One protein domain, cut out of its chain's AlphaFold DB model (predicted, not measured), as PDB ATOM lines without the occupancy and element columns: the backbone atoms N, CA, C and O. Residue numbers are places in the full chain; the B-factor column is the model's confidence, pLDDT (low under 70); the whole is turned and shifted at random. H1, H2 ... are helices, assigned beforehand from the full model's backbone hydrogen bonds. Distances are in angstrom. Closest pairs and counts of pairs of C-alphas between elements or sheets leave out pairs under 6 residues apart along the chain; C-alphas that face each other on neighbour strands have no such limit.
ATOM      1  N   HIS A   2     185.484 216.367 187.811       47.06
ATOM      2  CA  HIS A   2     185.512 217.824 187.925       47.06
ATOM      3  C   HIS A   2     185.848 218.493 186.583       47.06
ATOM      4  O   HIS A   2     187.018 218.611 186.247       47.06
ATOM      5  N   HIS A   3     184.846 218.999 185.858       55.78
ATOM      6  CA  HIS A   3     185.062 220.120 184.939       55.78
ATOM      7  C   HIS A   3     185.196 221.383 185.792       55.78
ATOM      8  O   HIS A   3     184.240 222.126 186.001       55.78
ATOM      9  N   HIS A   4     186.374 221.585 186.379       54.50
ATOM     10  CA  HIS A   4     186.744 222.911 186.846       54.50
ATOM     11  C   HIS A   4     187.085 223.696 185.583       54.50
ATOM     12  O   HIS A   4     188.207 223.615 185.100       54.50
ATOM     13  N   GLY A   5     186.072 224.344 185.000       57.38
ATOM     14  CA  GLY A   5     186.196 225.224 183.840       57.38
ATOM     15  C   GLY A   5     187.042 226.437 184.198       57.38
ATOM     16  O   GLY A   5     186.519 227.508 184.485       57.38
ATOM     17  N   ARG A   6     188.350 226.221 184.279       64.88
ATOM     18  CA  ARG A   6     189.354 227.267 184.252       64.88
ATOM     19  C   ARG A   6     189.839 227.341 182.824       64.88
ATOM     20  O   ARG A   6     190.208 226.316 182.259       64.88
ATOM     21  N   ASP A   7     189.850 228.549 182.291       74.31
ATOM     22  CA  ASP A   7     190.577 228.845 181.070       74.31
ATOM     23  C   ASP A   7     192.027 228.368 181.264       74.31
ATOM     24  O   ASP A   7     192.703 228.770 182.219       74.31
ATOM     25  N   GLU A   8     192.474 227.446 180.413       78.69
ATOM     26  CA  GLU A   8     193.818 226.872 180.447       78.69
ATOM     27  C   GLU A   8     194.584 227.311 179.202       78.69
ATOM     28  O   GLU A   8     194.090 227.219 178.078       78.69
ATOM     29  N   VAL A   9     195.809 227.798 179.405       83.50
ATOM     30  CA  VAL A   9     196.722 228.106 178.303       83.50
ATOM     31  C   VAL A   9     197.401 226.803 177.889       83.50
ATOM     32  O   VAL A   9     198.297 226.331 178.584       83.50
ATOM     33  N   LEU A  10     196.975 226.241 176.757       84.69
ATOM     34  CA  LEU A  10     197.500 224.977 176.220       84.69
ATOM     35  C   LEU A  10     198.957 225.081 175.733       84.69
ATOM     36  O   LEU A  10     199.673 224.083 175.707       84.69
ATOM     37  N   GLY A  11     199.411 226.279 175.345       87.25
ATOM     38  CA  GLY A  11     200.761 226.511 174.832       87.25
ATOM     39  C   GLY A  11     200.843 227.709 173.887       87.25
ATOM     40  O   GLY A  11     199.987 228.592 173.905       87.25
ATOM     41  N   THR A  12     201.889 227.744 173.061       89.19
ATOM     42  CA  THR A  12     202.078 228.740 171.996       89.19
ATOM     43  C   THR A  12     202.279 228.011 170.674       89.19
ATOM     44  O   THR A  12     203.182 227.185 170.568       89.19
ATOM     45  N   ALA A  13     201.437 228.314 169.688       88.12
ATOM     46  CA  ALA A  13     201.566 227.849 168.312       88.12
ATOM     47  C   ALA A  13     202.264 228.921 167.469       88.12
ATOM     48  O   ALA A  13     202.020 230.112 167.671       88.12
ATOM     49  N   TYR A  14     203.108 228.505 166.525       84.50
ATOM     50  CA  TYR A  14     203.765 229.414 165.577       84.50
ATOM     51  C   TYR A  14     203.215 229.273 164.152       84.50
ATOM     52  O   TYR A  14     203.584 230.046 163.272       84.50
ATOM     53  N   SER A  15     202.335 228.297 163.929       84.44
ATOM     54  CA  SER A  15     201.641 228.032 162.673       84.44
ATOM     55  C   SER A  15     200.262 227.422 162.945       84.44
ATOM     56  O   SER A  15     200.030 226.877 164.028       84.44
ATOM     57  N   ASP A  16     199.373 227.449 161.951       83.56
ATOM     58  CA  ASP A  16     198.059 226.789 162.035       83.56
ATOM     59  C   ASP A  16     198.196 225.287 162.336       83.56
ATOM     60  O   ASP A  16     197.427 224.725 163.113       83.56
ATOM     61  N   HIS A  17     199.237 224.647 161.793       87.75
ATOM     62  CA  HIS A  17     199.539 223.244 162.067       87.75
ATOM     63  C   HIS A  17     199.867 222.995 163.546       87.75
ATOM     64  O   HIS A  17     199.348 222.052 164.142       87.75
ATOM     65  N   ASP A  18     200.686 223.854 164.164       89.12
ATOM     66  CA  ASP A  18     201.013 223.725 165.590       89.12
ATOM     67  C   ASP A  18     199.769 223.917 166.467       89.12
ATOM     68  O   ASP A  18     199.616 223.251 167.493       89.12
ATOM     69  N   LEU A  19     198.865 224.817 166.063       86.75
ATOM     70  CA  LEU A  19     197.608 225.052 166.766       86.75
ATOM     71  C   LEU A  19     196.701 223.819 166.720       86.75
ATOM     72  O   LEU A  19     196.172 223.424 167.759       86.75
ATOM     73  N   VAL A  20     196.574 223.181 165.553       89.38
ATOM     74  CA  VAL A  20     195.831 221.924 165.389       89.38
ATOM     75  C   VAL A  20     196.372 220.850 166.334       89.38
ATOM     76  O   VAL A  20     195.606 220.302 167.124       89.38
ATOM     77  N   VAL A  21     197.690 220.623 166.351       90.75
ATOM     78  CA  VAL A  21     198.323 219.616 167.226       90.75
ATOM     79  C   VAL A  21     198.080 219.907 168.715       90.75
ATOM     80  O   VAL A  21     197.829 218.984 169.495       90.75
ATOM     81  N   LEU A  22     198.122 221.178 169.134       89.88
ATOM     82  CA  LEU A  22     197.808 221.569 170.515       89.88
ATOM     83  C   LEU A  22     196.349 221.261 170.886       89.88
ATOM     84  O   LEU A  22     196.091 220.757 171.982       89.88
ATOM     85  N   LEU A  23     195.402 221.541 169.987       89.12
ATOM     86  CA  LEU A  23     193.975 221.294 170.207       89.12
ATOM     87  C   LEU A  23     193.644 219.793 170.229       89.12
ATOM     88  O   LEU A  23     192.884 219.353 171.095       89.12
ATOM     89  N   GLU A  24     194.260 218.991 169.356       90.94
ATOM     90  CA  GLU A  24     194.146 217.523 169.407       90.94
ATOM     91  C   GLU A  24     194.658 216.972 170.741       90.94
ATOM     92  O   GLU A  24     194.006 216.132 171.367       90.94
ATOM     93  N   GLY A  25     195.798 217.484 171.223       89.12
ATOM     94  CA  GLY A  25     196.368 217.111 172.519       89.12
ATOM     95  C   GLY A  25     195.459 217.443 173.708       89.12
ATOM     96  O   GLY A  25     195.477 216.735 174.716       89.12
ATOM     97  N   ALA A  26     194.621 218.474 173.574       88.56
ATOM     98  CA  ALA A  26     193.595 218.838 174.553       88.56
ATOM     99  C   ALA A  26     192.306 217.996 174.442       88.56
ATOM    100  O   ALA A  26     191.389 218.162 175.249       88.56
ATOM    101  N   GLY A  27     192.234 217.073 173.476       88.81
ATOM    102  CA  GLY A  27     191.084 216.199 173.243       88.81
ATOM    103  C   GLY A  27     189.998 216.809 172.356       88.81
ATOM    104  O   GLY A  27     188.865 216.321 172.371       88.81
ATOM    105  N   MET A  28     190.309 217.868 171.603       87.50
ATOM    106  CA  MET A  28     189.372 218.453 170.648       87.50
ATOM    107  C   MET A  28     189.209 217.548 169.422       87.50
ATOM    108  O   MET A  28     190.176 216.988 168.916       87.50
ATOM    109  N   THR A  29     187.968 217.391 168.962       86.75
ATOM    110  CA  THR A  29     187.639 216.652 167.733       86.75
ATOM    111  C   THR A  29     187.454 217.650 166.595       86.75
ATOM    112  O   THR A  29     186.850 218.695 166.819       86.75
ATOM    113  N   ASP A  30     187.975 217.325 165.412       86.31
ATOM    114  CA  ASP A  30     187.955 218.174 164.210       86.31
ATOM    115  C   ASP A  30     188.502 219.599 164.448       86.31
ATOM    116  O   ASP A  30     187.827 220.593 164.179       86.31
ATOM    117  N   PRO A  31     189.734 219.724 164.978       85.81
ATOM    118  CA  PRO A  31     190.326 221.017 165.323       85.81
ATOM    119  C   PRO A  31     190.490 221.945 164.116       85.81
ATOM    120  O   PRO A  31     190.394 223.150 164.294       85.81
ATOM    121  N   GLU A  32     190.699 221.408 162.910       85.38
ATOM    122  CA  GLU A  32     190.827 222.195 161.676       85.38
ATOM    123  C   GLU A  32     189.536 222.976 161.371       85.38
ATOM    124  O   GLU A  32     189.578 224.193 161.208       85.38
ATOM    125  N   ASP A  33     188.373 222.316 161.413       86.06
ATOM    126  CA  ASP A  33     187.068 222.936 161.122       86.06
ATOM    127  C   ASP A  33     186.635 223.958 162.184       86.06
ATOM    128  O   ASP A  33     185.781 224.820 161.944       86.06
ATOM    129  N   VAL A  34     187.173 223.841 163.397       84.25
ATOM    130  CA  VAL A  34     186.857 224.724 164.523       84.25
ATOM    131  C   VAL A  34     187.505 226.098 164.351       84.25
ATOM    132  O   VAL A  34     186.915 227.093 164.776       84.25
ATOM    133  N   LEU A  35     188.675 226.180 163.710       84.12
ATOM    134  CA  LEU A  35     189.404 227.445 163.533       84.12
ATOM    135  C   LEU A  35     188.633 228.460 162.678       84.12
ATOM    136  O   LEU A  35     188.711 229.664 162.937       84.12
ATOM    137  N   ASP A  36     187.836 227.971 161.725       83.12
ATOM    138  CA  ASP A  36     186.960 228.774 160.863       83.12
ATOM    139  C   ASP A  36     185.654 229.218 161.536       83.12
ATOM    140  O   ASP A  36     184.892 230.017 160.983       83.12
ATOM    141  N   GLN A  37     185.349 228.689 162.720       82.81
ATOM    142  CA  GLN A  37     184.062 228.886 163.369       82.81
ATOM    143  C   GLN A  37     184.148 229.961 164.466       82.81
ATOM    144  O   GLN A  37     184.612 229.680 165.575       82.81
ATOM    145  N   PRO A  38     183.619 231.180 164.233       80.56
ATOM    146  CA  PRO A  38     183.728 232.292 165.183       80.56
ATOM    147  C   PRO A  38     182.975 232.055 166.501       80.56
ATOM    148  O   PRO A  38     183.191 232.765 167.477       80.56
ATOM    149  N   GLN A  39     182.077 231.067 166.549       83.56
ATOM    150  CA  GLN A  39     181.420 230.631 167.781       83.56
ATOM    151  C   GLN A  39     182.344 229.841 168.724       83.56
ATOM    152  O   GLN A  39     182.016 229.706 169.902       83.56
ATOM    153  N   TRP A  40     183.458 229.307 168.214       80.69
ATOM    154  CA  TRP A  40     184.402 228.482 168.970       80.69
ATOM    155  C   TRP A  40     185.762 229.159 169.149       80.69
ATOM    156  O   TRP A  40     186.412 228.920 170.165       80.69
ATOM    157  N   VAL A  41     186.173 230.015 168.208       83.25
ATOM    158  CA  VAL A  41     187.471 230.702 168.249       83.25
ATOM    159  C   VAL A  41     187.298 232.213 168.111       83.25
ATOM    160  O   VAL A  41     186.729 232.712 167.142       83.25
ATOM    161  N   GLU A  42     187.831 232.953 169.087       84.62
ATOM    162  CA  GLU A  42     187.968 234.411 169.039       84.62
ATOM    163  C   GLU A  42     189.425 234.771 168.737       84.62
ATOM    164  O   GLU A  42     190.322 234.528 169.547       84.62
ATOM    165  N   TRP A  43     189.658 235.408 167.591       82.88
ATOM    166  CA  TRP A  43     190.968 235.930 167.219       82.88
ATOM    167  C   TRP A  43     191.097 237.403 167.606       82.88
ATOM    168  O   TRP A  43     190.233 238.214 167.276       82.88
ATOM    169  N   ARG A  44     192.178 237.763 168.309       79.56
ATOM    170  CA  ARG A  44     192.344 239.114 168.877       79.56
ATOM    171  C   ARG A  44     193.162 240.094 168.038       79.56
ATOM    172  O   ARG A  44     193.044 241.291 168.271       79.56
ATOM    173  N   GLU A  45     193.954 239.617 167.080       73.00
ATOM    174  CA  GLU A  45     194.891 240.460 166.312       73.00
ATOM    175  C   GLU A  45     194.762 240.241 164.791       73.00
ATOM    176  O   GLU A  45     194.530 241.198 164.057       73.00
ATOM    177  N   ALA A  46     194.842 238.994 164.313       67.75
ATOM    178  CA  ALA A  46     194.679 238.624 162.902       67.75
ATOM    179  C   ALA A  46     193.648 237.488 162.761       67.75
ATOM    180  O   ALA A  46     193.522 236.704 163.700       67.75
ATOM    181  N   PRO A  47     192.892 237.395 161.647       65.50
ATOM    182  CA  PRO A  47     191.934 236.310 161.427       65.50
ATOM    183  C   PRO A  47     192.586 234.923 161.492       65.50
ATOM    184  O   PRO A  47     193.791 234.794 161.273       65.50
ATOM    185  N   ALA A  48     191.764 233.887 161.706       62.91
ATOM    186  CA  ALA A  48     192.165 232.505 161.441       62.91
ATOM    187  C   ALA A  48     192.798 232.439 160.046       62.91
ATOM    188  O   ALA A  48     192.228 232.995 159.102       62.91
ATOM    189  N   HIS A  49     193.945 231.771 159.927       61.44
ATOM    190  CA  HIS A  49     194.628 231.484 158.658       61.44
ATOM    191  C   HIS A  49     195.548 232.563 158.074       61.44
ATOM    192  O   HIS A  49     196.010 232.402 156.944       61.44
ATOM    193  N   ASP A  50     195.887 233.618 158.824       58.41
ATOM    194  CA  ASP A  50     196.961 234.550 158.432       58.41
ATOM    195  C   ASP A  50     198.170 234.485 159.382       58.41
ATOM    196  O   ASP A  50     198.724 235.494 159.814       58.41
ATOM    197  N   PHE A  51     198.600 233.263 159.712       55.41
ATOM    198  CA  PHE A  51     199.960 232.999 160.197       55.41
ATOM    199  C   PHE A  51     200.826 232.552 159.020       55.41
ATOM    200  O   PHE A  51     201.492 231.514 159.054       55.41
ATOM    201  N   GLY A  52     200.783 233.318 157.928       50.06
ATOM    202  CA  GLY A  52     201.749 233.162 156.856       50.06
ATOM    203  C   GLY A  52     203.144 233.324 157.450       50.06
ATOM    204  O   GLY A  52     203.454 234.366 158.023       50.06
ATOM    205  N   ALA A  53     203.970 232.283 157.343       44.25
ATOM    206  CA  ALA A  53     205.397 232.372 157.602       44.25
ATOM    207  C   ALA A  53     205.990 233.450 156.672       44.25
ATOM    208  O   ALA A  53     206.296 233.175 155.511       44.25
ATOM    209  N   GLY A  54     206.053 234.684 157.169       44.44
ATOM    210  CA  GLY A  54     206.754 235.817 156.572       44.44
ATOM    211  C   GLY A  54     208.192 235.882 157.050       44.44
ATOM    212  O   GLY A  54     208.420 235.649 158.258       44.44
TER     213      GLY A  54
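AT A GLANCE: This is residues 2 to 54 of the 54 residues of an uncharacterized protein of Streptomyces sp. BK208 (UniProt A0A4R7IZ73). Look for little regular structure: one helix, H1, with a short second helix, H2, packed on it, and two long unnamed stretches, residues 2 to 15 and 36 to 54, whose far ends lie at opposite ends of the long axis. Residues 2 to 7 stick out as a free tail. The printed part has 53 residues, of which 15 are in named elements, H1 then H2; the class is all helix, with no named strand. It is only just compact, close to loose, with a radius of gyration of the C-alphas of 11.8 A and spans of 42 by 20 by 19 A.

IN THESE COORDINATES: Find C-alpha 16 at (198.059, 226.789, 162.035); from there H1, residues 16 to 25, runs 14.4 A to C-alpha 25. H2, residues 31 to 35, ends at C-alpha 35, at (189.404, 227.445, 163.533).

HOW THE PARTS SIT: H1 and H2 touch; their closest C-alphas, of Val 20 and Pro 31, are 5.6 A apart. In H1 every O i to N i+4 pair is within hydrogen-bond range; in H2 0 of 1 is, but 2 of 2 O i to N i+3 pairs are.

THE WHOLE: The farthest C-alphas, of His 2 and Gly 54, are 41.9 A apart. The printed part has no cut, and the link from H1 to H2 is tight. Residues 2 to 6 and 46 to 54 have pLDDT under 70.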